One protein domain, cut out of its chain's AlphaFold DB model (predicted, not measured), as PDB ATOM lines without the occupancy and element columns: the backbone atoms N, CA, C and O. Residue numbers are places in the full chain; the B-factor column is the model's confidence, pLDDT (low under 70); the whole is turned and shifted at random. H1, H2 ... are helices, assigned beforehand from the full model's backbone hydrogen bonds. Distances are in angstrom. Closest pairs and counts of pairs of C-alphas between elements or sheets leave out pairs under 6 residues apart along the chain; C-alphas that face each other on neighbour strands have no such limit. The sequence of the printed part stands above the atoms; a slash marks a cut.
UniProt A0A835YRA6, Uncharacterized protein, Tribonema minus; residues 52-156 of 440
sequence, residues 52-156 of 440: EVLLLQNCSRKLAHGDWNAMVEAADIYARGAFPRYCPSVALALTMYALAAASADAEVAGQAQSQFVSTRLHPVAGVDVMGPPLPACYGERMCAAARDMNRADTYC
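AT A GLANCE: This is residues 52 to 156 of the 440 residues of an uncharacterized protein of Tribonema minus (UniProt A0A835YRA6). An up-and-down bundle of five helices, each running against the one before it in the chain, has H2 and H3 at its core: H1, H2 and H4 lie side by side in a row, and H3 and H5 pack on one side of it. The last turns of H5 and the long link before it mark opposite ends of the longest axis. The printed part has 105 residues, with H1 to H5 in chain order and no named strand; its class is all helix. It is compact, with a radius of gyration of the C-alphas of 13.3 A, and elongated, spanning 46 by 27 by 17 A.

HOW THE PARTS SIT: H1, residues 52 to 63, and H2, residues 69 to 80, form a hairpin; their closest C-alphas, Cys 59 and Ala 70, are 4.7 A apart. H2, the hub, forms another hairpin with H3, residues 90 to 100, at a shallow tilt of 17 degrees; the closest C-alphas, Ala 75 and Ala 93, are 4.4 A apart. H4, residues 106 to 121, forms a hairpin with H3, closest at C-alphas 97 and 112, 5.0 A. H4 touches H2 and runs the same way, closest at C-alphas 72 and 112, 6.1 A. H5, residues 136 to 156, touches H3, closest at C-alphas 96 and 143, 6.1 A. With residues 138 to 146 alone it touches H1, closest at C-alphas 60 and 142, 5.8 A. H2 and H5 only just touch, with 3 pairs of C-alphas within 8 A, the closest being 71 and 142, 7.1 A. H4 is apart from H1 and H5. In H1 to H5 every O i to N i+4 pair is within hydrogen-bond range.

IN THESE COORDINATES: H1 begins at C-alpha 52, (-29.932, -4.520, -18.196). H4 is 22.6 A long. H5, 30.5 A long, ends at C-alpha 156, (-40.661, 7.843, 12.599).

THE WHOLE: The C-alphas farthest apart, Val 127 and Cys 156, are 46.4 A apart. The printed part has no cut. The link from H4 to H5 is long, 14 residues. Residues 155 to 156 have pLDDT under 70.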
ATOM      1  N   GLU A  52     -29.716  -4.072 -19.571       94.19
ATOM      2  CA  GLU A  52     -29.932  -4.520 -18.196       94.19
ATOM      3  C   GLU A  52     -29.084  -3.764 -17.168       94.19
ATOM      4  O   GLU A  52     -29.575  -3.416 -16.096       94.19
ATOM      5  N   VAL A  53     -27.824  -3.456 -17.487       94.94
ATOM      6  CA  VAL A  53     -26.939  -2.698 -16.588       94.94
ATOM      7  C   VAL A  53     -27.437  -1.261 -16.451       94.94
ATOM      8  O   VAL A  53     -27.454  -0.709 -15.349       94.94
ATOM      9  N   LEU A  54     -27.894  -0.665 -17.555       94.75
ATOM     10  CA  LEU A  54     -28.484   0.671 -17.543       94.75
ATOM     11  C   LEU A  54     -29.813   0.692 -16.768       94.75
ATOM     12  O   LEU A  54     -30.060   1.626 -16.001       94.75
ATOM     13  N   LEU A  55     -30.643  -0.346 -16.910       95.00
ATOM     14  CA  LEU A  55     -31.873  -0.518 -16.133       95.00
ATOM     15  C   LEU A  55     -31.580  -0.641 -14.634       95.00
ATOM     16  O   LEU A  55     -32.192   0.081 -13.848       95.00
ATOM     17  N   LEU A  56     -30.597  -1.450 -14.230       96.81
ATOM     18  CA  LEU A  56     -30.164  -1.557 -12.829       96.81
ATOM     19  C   LEU A  56     -29.665  -0.213 -12.281       96.81
ATOM     20  O   LEU A  56     -30.017   0.183 -11.166       96.81
ATOM     21  N   GLN A  57     -28.901   0.539 -13.076       96.19
ATOM     22  CA  GLN A  57     -28.454   1.880 -12.700       96.19
ATOM     23  C   GLN A  57     -29.635   2.852 -12.539       96.19
ATOM     24  O   GLN A  57     -29.655   3.664 -11.609       96.19
ATOM     25  N   ASN A  58     -30.634   2.779 -13.420       95.69
ATOM     26  CA  ASN A  58     -31.852   3.581 -13.328       95.69
ATOM     27  C   ASN A  58     -32.670   3.219 -12.088       95.69
ATOM     28  O   ASN A  58     -33.080   4.122 -11.358       95.69
ATOM     29  N   CYS A  59     -32.840   1.928 -11.811       97.19
ATOM     30  CA  CYS A  59     -33.545   1.443 -10.630       97.19
ATOM     31  C   CYS A  59     -32.855   1.896  -9.339       97.19
ATOM     32  O   CYS A  59     -33.505   2.418  -8.437       97.19
ATOM     33  N   SER A  60     -31.523   1.807  -9.287       97.12
ATOM     34  CA  SER A  60     -30.733   2.294  -8.153       97.12
ATOM     35  C   SER A  60     -30.931   3.794  -7.903       97.12
ATOM     36  O   SER A  60     -31.079   4.211  -6.754       97.12
ATOM     37  N   ARG A  61     -31.001   4.610  -8.966       96.31
ATOM     38  CA  ARG A  61     -31.302   6.048  -8.847       96.31
ATOM     39  C   ARG A  61     -32.729   6.308  -8.368       96.31
ATOM     40  O   ARG A  61     -32.914   7.151  -7.499       96.31
ATOM     41  N   LYS A  62     -33.724   5.601  -8.906       96.44
ATOM     42  CA  LYS A  62     -35.132   5.737  -8.494       96.44
ATOM     43  C   LYS A  62     -35.333   5.364  -7.021       96.44
ATOM     44  O   LYS A  62     -35.955   6.129  -6.289       96.44
ATOM     45  N   LEU A  63     -34.739   4.259  -6.564       96.94
ATOM     46  CA  LEU A  63     -34.833   3.839  -5.163       96.94
ATOM     47  C   LEU A  63     -34.217   4.872  -4.210       96.94
ATOM     48  O   LEU A  63     -34.770   5.129  -3.148       96.94
ATOM     49  N   ALA A  64     -33.128   5.540  -4.610       94.19
ATOM     50  CA  ALA A  64     -32.555   6.642  -3.830       94.19
ATOM     51  C   ALA A  64     -33.521   7.835  -3.649       94.19
ATOM     52  O   ALA A  64     -33.317   8.662  -2.762       94.19
ATOM     53  N   HIS A  65     -34.577   7.919  -4.463       94.88
ATOM     54  CA  HIS A  65     -35.675   8.879  -4.332       94.88
ATOM     55  C   HIS A  65     -36.918   8.301  -3.634       94.88
ATOM     56  O   HIS A  65     -37.966   8.943  -3.634       94.88
ATOM     57  N   GLY A  66     -36.813   7.115  -3.032       94.50
ATOM     58  CA  GLY A  66     -37.893   6.470  -2.290       94.50
ATOM     59  C   GLY A  66     -38.824   5.587  -3.123       94.50
ATOM     60  O   GLY A  66     -39.839   5.134  -2.605       94.50
ATOM     61  N   ASP A  67     -38.513   5.338  -4.398       96.56
ATOM     62  CA  ASP A  67     -39.346   4.504  -5.269       96.56
ATOM     63  C   ASP A  67     -39.057   3.011  -5.054       96.56
ATOM     64  O   ASP A  67     -38.121   2.448  -5.631       96.56
ATOM     65  N   TRP A  68     -39.861   2.362  -4.211       97.12
ATOM     66  CA  TRP A  68     -39.716   0.939  -3.897       97.12
ATOM     67  C   TRP A  68     -40.046   0.007  -5.071       97.12
ATOM     68  O   TRP A  68     -39.486  -1.089  -5.132       97.12
ATOM     69  N   ASN A  69     -40.854   0.437  -6.048       96.44
ATOM     70  CA  ASN A  69     -41.122  -0.366  -7.251       96.44
ATOM     71  C   ASN A  69     -39.836  -0.635  -8.035       96.44
ATOM     72  O   ASN A  69     -39.637  -1.726  -8.566       96.44
ATOM     73  N   ALA A  70     -38.912   0.328  -8.034       97.38
ATOM     74  CA  ALA A  70     -37.604   0.162  -8.650       97.38
ATOM     75  C   ALA A  70     -36.777  -0.959  -7.993       97.38
ATOM     76  O   ALA A  70     -35.946  -1.578  -8.654       97.38
ATOM     77  N   MET A  71     -36.988  -1.236  -6.702       98.00
ATOM     78  CA  MET A  71     -36.327  -2.349  -6.018       98.00
ATOM     79  C   MET A  71     -36.865  -3.702  -6.472       98.00
ATOM     80  O   MET A  71     -36.067  -4.609  -6.699       98.00
ATOM     81  N   VAL A  72     -38.184  -3.814  -6.650       97.44
ATOM     82  CA  VAL A  72     -38.829  -5.019  -7.192       97.44
ATOM     83  C   VAL A  72     -38.391  -5.247  -8.642       97.44
ATOM     84  O   VAL A  72     -37.942  -6.339  -8.968       97.44
ATOM     85  N   GLU A  73     -38.386  -4.200  -9.475       96.94
ATOM     86  CA  GLU A  73     -37.922  -4.260 -10.873       96.94
ATOM     87  C   GLU A  73     -36.453  -4.714 -10.974       96.94
ATOM     88  O   GLU A  73     -36.102  -5.571 -11.786       96.94
ATOM     89  N   ALA A  74     -35.570  -4.187 -10.120       97.88
ATOM     90  CA  ALA A  74     -34.175  -4.619 -10.092       97.88
ATOM     91  C   ALA A  74     -34.017  -6.063  -9.589       97.88
ATOM     92  O   ALA A  74     -33.195  -6.812 -10.121       97.88
ATOM     93  N   ALA A  75     -34.803  -6.470  -8.589       98.00
ATOM     94  CA  ALA A  75     -34.819  -7.842  -8.098       98.00
ATOM     95  C   ALA A  75     -35.295  -8.824  -9.183       98.00
ATOM     96  O   ALA A  75     -34.683  -9.876  -9.339       98.00
ATOM     97  N   ASP A  76     -36.280  -8.443 -10.002       96.88
ATOM     98  CA  ASP A  76     -36.759  -9.205 -11.164       96.88
ATOM     99  C   ASP A  76     -35.664  -9.433 -12.218       96.88
ATOM    100  O   ASP A  76     -35.604 -10.500 -12.841       96.88
ATOM    101  N   ILE A  77     -34.797  -8.434 -12.428       96.75
ATOM    102  CA  ILE A  77     -33.631  -8.546 -13.317       96.75
ATOM    103  C   ILE A  77     -32.621  -9.537 -12.728       96.75
ATOM    104  O   ILE A  77     -32.161 -10.433 -13.434       96.75
ATOM    105  N   TYR A  78     -32.304  -9.442 -11.432       97.81
ATOM    106  CA  TYR A  78     -31.404 -10.406 -10.787       97.81
ATOM    107  C   TYR A  78     -31.996 -11.817 -10.713       97.81
ATOM    108  O   TYR A  78     -31.247 -12.780 -10.856       97.81
ATOM    109  N   ALA A  79     -33.307 -11.963 -10.518       96.81
ATOM    110  CA  ALA A  79     -33.970 -13.258 -10.397       96.81
ATOM    111  C   ALA A  79     -33.898 -14.053 -11.704       96.81
ATOM    112  O   ALA A  79     -33.647 -15.254 -11.672       96.81
ATOM    113  N   ARG A  80     -34.094 -13.378 -12.843       95.12
ATOM    114  CA  ARG A  80     -34.149 -14.005 -14.173       95.12
ATOM    115  C   ARG A  80     -32.819 -13.981 -14.922       95.12
ATOM    116  O   ARG A  80     -32.603 -14.812 -15.797       95.12
ATOM    117  N   GLY A  81     -31.930 -13.043 -14.595       95.12
ATOM    118  CA  GLY A  81     -30.782 -12.742 -15.442       95.12
ATOM    119  C   GLY A  81     -31.231 -12.137 -16.776       95.12
ATOM    120  O   GLY A  81     -32.306 -11.547 -16.889       95.12
ATOM    121  N   ALA A  82     -30.402 -12.289 -17.803       92.88
ATOM    122  CA  ALA A  82     -30.739 -11.918 -19.170       92.88
ATOM    123  C   ALA A  82     -30.038 -12.860 -20.142       92.88
ATOM    124  O   ALA A  82     -28.979 -12.544 -20.686       92.88
ATOM    125  N   PHE A  83     -30.621 -14.039 -20.329       88.00
ATOM    126  CA  PHE A  83     -30.060 -15.073 -21.186       88.00
ATOM    127  C   PHE A  83     -29.865 -14.584 -22.639       88.00
ATOM    128  O   PHE A  83     -30.716 -13.864 -23.169       88.00
ATOM    129  N   PRO A  84     -28.759 -14.952 -23.315       91.38
ATOM    130  CA  PRO A  84     -27.588 -15.681 -22.805       91.38
ATOM    131  C   PRO A  84     -26.495 -14.756 -22.233       91.38
ATOM    132  O   PRO A  84     -25.371 -15.190 -21.991       91.38
ATOM    133  N   ARG A  85     -26.782 -13.456 -22.090       92.62
ATOM    134  CA  ARG A  85     -25.806 -12.406 -21.766       92.62
ATOM    135  C   ARG A  85     -25.442 -12.354 -20.291       92.62
ATOM    136  O   ARG A  85     -24.285 -12.089 -19.990       92.62
ATOM    137  N   TYR A  86     -26.397 -12.587 -19.398       95.94
ATOM    138  CA  TYR A  86     -26.144 -12.602 -17.963       95.94
ATOM    139  C   TYR A  86     -26.877 -13.726 -17.250       95.94
ATOM    140  O   TYR A  86     -28.075 -13.918 -17.472       95.94
ATOM    141  N   CYS A  87     -26.184 -14.386 -16.325       95.75
ATOM    142  CA  CYS A  87     -26.796 -15.389 -15.470       95.75
ATOM    143  C   CYS A  87     -27.527 -14.736 -14.275       95.75
ATOM    144  O   CYS A  87     -27.147 -13.643 -13.824       95.75
ATOM    145  N   PRO A  88     -28.594 -15.374 -13.763       97.31
ATOM    146  CA  PRO A  88     -29.341 -14.878 -12.611       97.31
ATOM    147  C   PRO A  88     -28.509 -14.904 -11.319       97.31
ATOM    148  O   PRO A  88     -27.671 -15.779 -11.103       97.31
ATOM    149  N   SER A  89     -28.805 -13.979 -10.406       97.44
ATOM    150  CA  SER A  89     -28.330 -13.965  -9.019       97.44
ATOM    151  C   SER A  89     -29.516 -14.112  -8.061       97.44
ATOM    152  O   SER A  89     -29.985 -13.149  -7.449       97.44
ATOM    153  N   VAL A  90     -30.014 -15.345  -7.934       96.50
ATOM    154  CA  VAL A  90     -31.223 -15.670  -7.150       96.50
ATOM    155  C   VAL A  90     -31.094 -15.234  -5.685       96.50
ATOM    156  O   VAL A  90     -32.022 -14.657  -5.130       96.50
ATOM    157  N   ALA A  91     -29.931 -15.438  -5.058       97.06
ATOM    158  CA  ALA A  91     -29.706 -15.052  -3.661       97.06
ATOM    159  C   ALA A  91     -29.822 -13.531  -3.436       97.06
ATOM    160  O   ALA A  91     -30.417 -13.082  -2.450       97.06
ATOM    161  N   LEU A  92     -29.282 -12.733  -4.364       98.00
ATOM    162  CA  LEU A  92     -29.379 -11.278  -4.301       98.00
ATOM    163  C   LEU A  92     -30.819 -10.819  -4.557       98.00
ATOM    164  O   LEU A  92     -31.327  -9.998  -3.799       98.00
ATOM    165  N   ALA A  93     -31.500 -11.410  -5.543       98.00
ATOM    166  CA  ALA A  93     -32.907 -11.127  -5.818       98.00
ATOM    167  C   ALA A  93     -33.807 -11.404  -4.602       98.00
ATOM    168  O   ALA A  93     -34.568 -10.531  -4.195       98.00
ATOM    169  N   LEU A  94     -33.664 -12.569  -3.958       96.75
ATOM    170  CA  LEU A  94     -34.413 -12.917  -2.744       96.75
ATOM    171  C   LEU A  94     -34.144 -11.932  -1.599       96.75
ATOM    172  O   LEU A  94     -35.074 -11.515  -0.914       96.75
ATOM    173  N   THR A  95     -32.890 -11.509  -1.420       97.81
ATOM    174  CA  THR A  95     -32.542 -10.478  -0.426       97.81
ATOM    175  C   THR A  95     -33.245  -9.155  -0.734       97.81
ATOM    176  O   THR A  95     -33.748  -8.491   0.173       97.81
ATOM    177  N   MET A  96     -33.299  -8.772  -2.010       98.38
ATOM    178  CA  MET A  96     -33.949  -7.538  -2.436       98.38
ATOM    179  C   MET A  96     -35.469  -7.597  -2.253       98.38
ATOM    180  O   MET A  96     -36.040  -6.666  -1.689       98.38
ATOM    181  N   TYR A  97     -36.117  -8.698  -2.643       98.00
ATOM    182  CA  TYR A  97     -37.549  -8.882  -2.406       98.00
ATOM    183  C   TYR A  97     -37.891  -8.870  -0.917       98.00
ATOM    184  O   TYR A  97     -38.837  -8.197  -0.531       98.00
ATOM    185  N   ALA A  98     -37.098  -9.528  -0.066       95.94
ATOM    186  CA  ALA A  98     -37.328  -9.519   1.379       95.94
ATOM    187  C   ALA A  98     -37.247  -8.102   1.980       95.94
ATOM    188  O   ALA A  98     -38.026  -7.751   2.861       95.94
ATOM    189  N   LEU A  99     -36.325  -7.266   1.491       96.44
ATOM    190  CA  LEU A  99     -36.220  -5.869   1.921       96.44
ATOM    191  C   LEU A  99     -37.382  -5.009   1.404       96.44
ATOM    192  O   LEU A  99     -37.877  -4.170   2.155       96.44
ATOM    193  N   ALA A 100     -37.823  -5.223   0.162       96.94
ATOM    194  CA  ALA A 100     -38.969  -4.528  -0.423       96.94
ATOM    195  C   ALA A 100     -40.308  -4.959   0.206       96.94
ATOM    196  O   ALA A 100     -41.197  -4.129   0.369       96.94
ATOM    197  N   ALA A 101     -40.427  -6.215   0.648       94.12
ATOM    198  CA  ALA A 101     -41.578  -6.730   1.392       94.12
ATOM    199  C   ALA A 101     -41.769  -6.045   2.761       94.12
ATOM    200  O   ALA A 101     -42.858  -6.079   3.325       94.12
ATOM    201  N   ALA A 102     -40.726  -5.393   3.287       91.56
ATOM    202  CA  ALA A 102     -40.788  -4.587   4.506       91.56
ATOM    203  C   ALA A 102     -41.125  -3.102   4.252       91.56
ATOM    204  O   ALA A 102     -41.106  -2.308   5.194       91.56
ATOM    205  N   SER A 103     -41.411  -2.717   3.003       93.44
ATOM    206  CA  SER A 103     -41.843  -1.363   2.647       93.44
ATOM    207  C   SER A 103     -43.126  -0.969   3.389       93.44
ATOM    208  O   SER A 103     -43.997  -1.796   3.651       93.44
ATOM    209  N   ALA A 104     -43.269   0.324   3.692       88.81
ATOM    210  CA  ALA A 104     -44.513   0.877   4.226       88.81
ATOM    211  C   ALA A 104     -45.648   0.928   3.189       88.81
ATOM    212  O   ALA A 104     -46.813   1.050   3.571       88.81
ATOM    213  N   ASP A 105     -45.314   0.858   1.900       89.81
ATOM    214  CA  ASP A 105     -46.288   0.756   0.820       89.81
ATOM    215  C   ASP A 105     -46.795  -0.689   0.721       89.81
ATOM    216  O   ASP A 105     -46.052  -1.594   0.336       89.81
ATOM    217  N   ALA A 106     -48.064  -0.895   1.084       81.38
ATOM    218  CA  ALA A 106     -48.687  -2.214   1.135       81.38
ATOM    219  C   ALA A 106     -48.755  -2.906  -0.236       81.38
ATOM    220  O   ALA A 106     -48.655  -4.131  -0.293       81.38
ATOM    221  N   GLU A 107     -48.903  -2.145  -1.327       84.38
ATOM    222  CA  GLU A 107     -48.958  -2.701  -2.684       84.38
ATOM    223  C   GLU A 107     -47.584  -3.248  -3.079       84.38
ATOM    224  O   GLU A 107     -47.460  -4.406  -3.486       84.38
ATOM    225  N   VAL A 108     -46.529  -2.460  -2.843       92.19
ATOM    226  CA  VAL A 108     -45.150  -2.888  -3.118       92.19
ATOM    227  C   VAL A 108     -44.736  -4.047  -2.216       92.19
ATOM    228  O   VAL A 108     -44.092  -4.988  -2.682       92.19
ATOM    229  N   ALA A 109     -45.125  -4.012  -0.939       89.31
ATOM    230  CA  ALA A 109     -44.836  -5.082   0.004       89.31
ATOM    231  C   ALA A 109     -45.483  -6.410  -0.427       89.31
ATOM    232  O   ALA A 109     -44.811  -7.445  -0.456       89.31
ATOM    233  N   GLY A 110     -46.761  -6.376  -0.827       80.44
ATOM    234  CA  GLY A 110     -47.486  -7.541  -1.342       80.44
ATOM    235  C   GLY A 110     -46.863  -8.098  -2.623       80.44
ATOM    236  O   GLY A 110     -46.599  -9.301  -2.709       80.44
ATOM    237  N   GLN A 111     -46.540  -7.226  -3.586       89.38
ATOM    238  CA  GLN A 111     -45.879  -7.624  -4.831       89.38
ATOM    239  C   GLN A 111     -44.506  -8.258  -4.566       89.38
ATOM    240  O   GLN A 111     -44.204  -9.326  -5.099       89.38
ATOM    241  N   ALA A 112     -43.678  -7.635  -3.722       93.38
ATOM    242  CA  ALA A 112     -42.358  -8.150  -3.374       93.38
ATOM    243  C   ALA A 112     -42.439  -9.512  -2.668       93.38
ATOM    244  O   ALA A 112     -41.655 -10.407  -2.986       93.38
ATOM    245  N   GLN A 113     -43.409  -9.703  -1.769       89.00
ATOM    246  CA  GLN A 113     -43.639 -10.986  -1.101       89.00
ATOM    247  C   GLN A 113     -44.053 -12.079  -2.097       89.00
ATOM    248  O   GLN A 113     -43.520 -13.190  -2.044       89.00
ATOM    249  N   SER A 114     -44.952 -11.769  -3.038       85.12
ATOM    250  CA  SER A 114     -45.341 -12.711  -4.097       85.12
ATOM    251  C   SER A 114     -44.137 -13.111  -4.960       85.12
ATOM    252  O   SER A 114     -43.878 -14.303  -5.160       85.12
ATOM    253  N   GLN A 115     -43.321 -12.137  -5.385       92.38
ATOM    254  CA  GLN A 115     -42.114 -12.414  -6.171       92.38
ATOM    255  C   GLN A 115     -41.045 -13.180  -5.382       92.38
ATOM    256  O   GLN A 115     -40.386 -14.055  -5.951       92.38
ATOM    257  N   PHE A 116     -40.903 -12.930  -4.075       94.19
ATOM    258  CA  PHE A 116     -40.021 -13.702  -3.195       94.19
ATOM    259  C   PHE A 116     -40.403 -15.186  -3.196       94.19
ATOM    260  O   PHE A 116     -39.557 -16.051  -3.436       94.19
ATOM    261  N   VAL A 117     -41.686 -15.486  -2.968       85.38
ATOM    262  CA  VAL A 117     -42.204 -16.862  -2.942       85.38
ATOM    263  C   VAL A 117     -42.071 -17.514  -4.317       85.38
ATOM    264  O   VAL A 117     -41.561 -18.630  -4.415       85.38
ATOM    265  N   SER A 118     -42.462 -16.809  -5.382       85.06
ATOM    266  CA  SER A 118     -42.352 -17.293  -6.762       85.06
ATOM    267  C   SER A 118     -40.908 -17.659  -7.123       85.06
ATOM    268  O   SER A 118     -40.644 -18.779  -7.553       85.06
ATOM    269  N   THR A 119     -39.958 -16.762  -6.847       92.31
ATOM    270  CA  THR A 119     -38.525 -16.966  -7.121       92.31
ATOM    271  C   THR A 119     -37.940 -18.127  -6.312       92.31
ATOM    272  O   THR A 119     -37.046 -18.826  -6.784       92.31
ATOM    273  N   ARG A 120     -38.439 -18.360  -5.091       91.19
ATOM    274  CA  ARG A 120     -38.001 -19.475  -4.238       91.19
ATOM    275  C   ARG A 120     -38.544 -20.828  -4.711       91.19
ATOM    276  O   ARG A 120     -37.840 -21.826  -4.586       91.19
ATOM    277  N   LEU A 121     -39.781 -20.869  -5.211       84.50
ATOM    278  CA  LEU A 121     -40.448 -22.106  -5.639       84.50
ATOM    279  C   LEU A 121     -40.120 -22.510  -7.080       84.50
ATOM    280  O   LEU A 121     -40.141 -23.699  -7.387       84.50
ATOM    281  N   HIS A 122     -39.804 -21.543  -7.944       84.56
ATOM    282  CA  HIS A 122     -39.522 -21.760  -9.365       84.56
ATOM    283  C   HIS A 122     -38.072 -21.378  -9.685       84.56
ATOM    284  O   HIS A 122     -37.828 -20.293 -10.221       84.56
ATOM    285  N   PRO A 123     -37.086 -22.226  -9.333       88.62
ATOM    286  CA  PRO A 123     -35.694 -21.950  -9.658       88.62
ATOM    287  C   PRO A 123     -35.509 -21.864 -11.175       88.62
ATOM    288  O   PRO A 123     -36.109 -22.627 -11.932       88.62
ATOM    289  N   VAL A 124     -34.653 -20.938 -11.617       87.38
ATOM    290  CA  VAL A 124     -34.320 -20.769 -13.037       87.38
ATOM    291  C   VAL A 124     -33.771 -22.083 -13.596       87.38
ATOM    292  O   VAL A 124     -32.919 -22.723 -12.972       87.38
ATOM    293  N   ALA A 125     -34.266 -22.496 -14.766       84.81
ATOM    294  CA  ALA A 125     -33.832 -23.725 -15.412       84.81
ATOM    295  C   ALA A 125     -32.321 -23.678 -15.676       84.81
ATOM    296  O   ALA A 125     -31.790 -22.650 -16.088       84.81
ATOM    297  N   GLY A 126     -31.615 -24.798 -15.484       87.06
ATOM    298  CA  GLY A 126     -30.150 -24.835 -15.622       87.06
ATOM    299  C   GLY A 126     -29.636 -24.367 -16.991       87.06
ATOM    300  O   GLY A 126     -28.543 -23.818 -17.074       87.06
ATOM    301  N   VAL A 127     -30.442 -24.527 -18.047       84.62
ATOM    302  CA  VAL A 127     -30.136 -24.045 -19.405       84.62
ATOM    303  C   VAL A 127     -30.121 -22.518 -19.516       84.62
ATOM    304  O   VAL A 127     -29.366 -21.982 -20.321       84.62
ATOM    305  N   ASP A 128     -30.883 -21.823 -18.671       82.62
ATOM    306  CA  ASP A 128     -30.964 -20.361 -18.637       82.62
ATOM    307  C   ASP A 128     -29.895 -19.743 -17.714       82.62
ATOM    308  O   ASP A 128     -29.762 -18.521 -17.617       82.62
ATOM    309  N   VAL A 129     -29.077 -20.573 -17.056       91.06
ATOM    310  CA  VAL A 129     -27.945 -20.147 -16.218       91.06
ATOM    311  C   VAL A 129     -26.677 -20.056 -17.074       91.06
ATOM    312  O   VAL A 129     -25.696 -20.769 -16.867       91.06
ATOM    313  N   MET A 130     -26.694 -19.168 -18.069       89.38
ATOM    314  CA  MET A 130     -25.542 -18.884 -18.935       89.38
ATOM    315  C   MET A 130     -25.175 -17.397 -18.928       89.38
ATOM    316  O   MET A 130     -25.997 -16.533 -18.635       89.38
ATOM    317  N   GLY A 131     -23.919 -17.112 -19.280       93.88
ATOM    318  CA  GLY A 131     -23.355 -15.763 -19.315       93.88
ATOM    319  C   GLY A 131     -22.634 -15.367 -18.018       93.88
ATOM    320  O   GLY A 131     -22.721 -16.070 -17.009       93.88
ATOM    321  N   PRO A 132     -21.869 -14.261 -18.033       96.31
ATOM    322  CA  PRO A 132     -21.299 -13.673 -16.824       96.31
ATOM    323  C   PRO A 132     -22.385 -13.259 -15.812       96.31
ATOM    324  O   PRO A 132     -23.526 -13.012 -16.196       96.31
ATOM    325  N   PRO A 133     -22.060 -13.126 -14.516       96.88
ATOM    326  CA  PRO A 133     -23.016 -12.622 -13.535       96.88
ATOM    327  C   PRO A 133     -23.361 -11.148 -13.785       96.88
ATOM    328  O   PRO A 133     -22.510 -10.354 -14.196       96.88
ATOM    329  N   LEU A 134     -24.606 -10.764 -13.480       96.50
ATOM    330  CA  LEU A 134     -24.990  -9.351 -13.391       96.50
ATOM    331  C   LEU A 134     -24.109  -8.622 -12.355       96.50
ATOM    332  O   LEU A 134     -23.807  -9.198 -11.305       96.50
ATOM    333  N   PRO A 135     -23.724  -7.348 -12.576       96.88
ATOM    334  CA  PRO A 135     -22.906  -6.609 -11.616       96.88
ATOM    335  C   PRO A 135     -23.610  -6.479 -10.257       96.88
ATOM    336  O   PRO A 135     -24.595  -5.753 -10.135       96.88
ATOM    337  N   ALA A 136     -23.106  -7.158  -9.224       97.56
ATOM    338  CA  ALA A 136     -23.741  -7.205  -7.900       97.56
ATOM    339  C   ALA A 136     -23.768  -5.841  -7.184       97.56
ATOM    340  O   ALA A 136     -24.661  -5.579  -6.381       97.56
ATOM    341  N   CYS A 137     -22.842  -4.938  -7.525       97.00
ATOM    342  CA  CYS A 137     -22.689  -3.648  -6.856       97.00
ATOM    343  C   CYS A 137     -23.951  -2.766  -6.906       97.00
ATOM    344  O   CYS A 137     -24.167  -1.968  -5.995       97.00
ATOM    345  N   TYR A 138     -24.803  -2.898  -7.931       97.50
ATOM    346  CA  TYR A 138     -26.073  -2.168  -7.987       97.50
ATOM    347  C   TYR A 138     -27.077  -2.717  -6.969       97.50
ATOM    348  O   TYR A 138     -27.588  -1.948  -6.154       97.50
ATOM    349  N   GLY A 139     -27.305  -4.032  -6.956       97.50
ATOM    350  CA  GLY A 139     -28.204  -4.685  -6.005       97.50
ATOM    351  C   GLY A 139     -27.735  -4.550  -4.555       97.50
ATOM    352  O   GLY A 139     -28.546  -4.267  -3.678       97.50
ATOM    353  N   GLU A 140     -26.431  -4.640  -4.287       98.00
ATOM    354  CA  GLU A 140     -25.864  -4.423  -2.947       98.00
ATOM    355  C   GLU A 140     -26.083  -2.988  -2.451       98.00
ATOM    356  O   GLU A 140     -26.508  -2.779  -1.311       98.00
ATOM    357  N   ARG A 141     -25.859  -1.988  -3.316       97.56
ATOM    358  CA  ARG A 141     -26.139  -0.578  -3.001       97.56
ATOM    359  C   ARG A 141     -27.621  -0.334  -2.741       97.56
ATOM    360  O   ARG A 141     -27.957   0.406  -1.821       97.56
ATOM    361  N   MET A 142     -28.499  -0.952  -3.530       98.12
ATOM    362  CA  MET A 142     -29.946  -0.871  -3.324       98.12
ATOM    363  C   MET A 142     -30.357  -1.527  -2.004       98.12
ATOM    364  O   MET A 142     -31.108  -0.923  -1.243       98.12
ATOM    365  N   CYS A 143     -29.803  -2.696  -1.674       98.00
ATOM    366  CA  CYS A 143     -30.021  -3.349  -0.383       98.00
ATOM    367  C   CYS A 143     -29.582  -2.467   0.795       98.00
ATOM    368  O   CYS A 143     -30.270  -2.413   1.811       98.00
ATOM    369  N   ALA A 144     -28.438  -1.786   0.685       97.56
ATOM    370  CA  ALA A 144     -27.975  -0.860   1.717       97.56
ATOM    371  C   ALA A 144     -28.950   0.316   1.897       97.56
ATOM    372  O   ALA A 144     -29.423   0.541   3.009       97.56
ATOM    373  N   ALA A 145     -29.327   0.984   0.801       96.44
ATOM    374  CA  ALA A 145     -30.273   2.100   0.828       96.44
ATOM    375  C   ALA A 145     -31.637   1.698   1.419       96.44
ATOM    376  O   ALA A 145     -32.167   2.395   2.280       96.44
ATOM    377  N   ALA A 146     -32.170   0.540   1.024       96.62
ATOM    378  CA  ALA A 146     -33.434   0.017   1.535       96.62
ATOM    379  C   ALA A 146     -33.401  -0.250   3.049       96.62
ATOM    380  O   ALA A 146     -34.355   0.066   3.758       96.62
ATOM    381  N   ARG A 147     -32.291  -0.787   3.579       96.12
ATOM    382  CA  ARG A 147     -32.129  -0.977   5.033       96.12
ATOM    383  C   ARG A 147     -32.133   0.353   5.779       96.12
ATOM    384  O   ARG A 147     -32.741   0.438   6.843       96.12
ATOM    385  N   ASP A 148     -31.473   1.371   5.234       94.62
ATOM    386  CA  ASP A 148     -31.441   2.702   5.844       94.62
ATOM    387  C   ASP A 148     -32.826   3.361   5.823       94.62
ATOM    388  O   ASP A 148     -33.252   3.923   6.833       94.62
ATOM    389  N   MET A 149     -33.569   3.210   4.724       93.69
ATOM    390  CA  MET A 149     -34.957   3.667   4.616       93.69
ATOM    391  C   MET A 149     -35.869   2.968   5.629       93.69
ATOM    392  O   MET A 149     -36.564   3.648   6.380       93.69
ATOM    393  N   ASN A 150     -35.815   1.635   5.719       90.19
ATOM    394  CA  ASN A 150     -36.632   0.876   6.672       90.19
ATOM    395  C   ASN A 150     -36.327   1.278   8.122       90.19
ATOM    396  O   ASN A 150     -37.248   1.469   8.912       90.19
ATOM    397  N   ARG A 151     -35.048   1.492   8.467       90.25
ATOM    398  CA  ARG A 151     -34.643   1.994   9.795       90.25
ATOM    399  C   ARG A 151     -35.197   3.389  10.088       90.25
ATOM    400  O   ARG A 151     -35.657   3.634  11.205       90.25
ATOM    401  N   ALA A 152     -35.141   4.297   9.112       87.50
ATOM    402  CA  ALA A 152     -35.678   5.647   9.259       87.50
ATOM    403  C   ALA A 152     -37.196   5.624   9.494       87.50
ATOM    404  O   ALA A 152     -37.702   6.348  10.355       87.50
ATOM    405  N   ASP A 153     -37.909   4.738   8.800       81.69
ATOM    406  CA  ASP A 153     -39.358   4.605   8.920       81.69
ATOM    407  C   ASP A 153     -39.781   4.021  10.278       81.69
ATOM    408  O   ASP A 153     -40.691   4.540  10.933       81.69
ATOM    409  N   THR A 154     -39.049   3.015  10.781       74.25
ATOM    410  CA  THR A 154     -39.262   2.482  12.139       74.25
ATOM    411  C   THR A 154     -39.074   3.570  13.203       74.25
ATOM    412  O   THR A 154     -39.831   3.632  14.172       74.25
ATOM    413  N   TYR A 155     -38.095   4.466  13.024       69.12
ATOM    414  CA  TYR A 155     -37.862   5.575  13.951       69.12
ATOM    415  C   TYR A 155     -39.001   6.606  13.929       69.12
ATOM    416  O   TYR A 155     -39.441   7.066  14.985       69.12
ATOM    417  N   CYS A 156     -39.525   6.934  12.744       67.12
ATOM    418  CA  CYS A 156     -40.661   7.843  12.599       67.12
ATOM    419  C   CYS A 156     -41.938   7.285  13.245       67.12
ATOM    420  O   CYS A 156     -42.621   8.026  13.954       67.12
TER     421      CYS A 156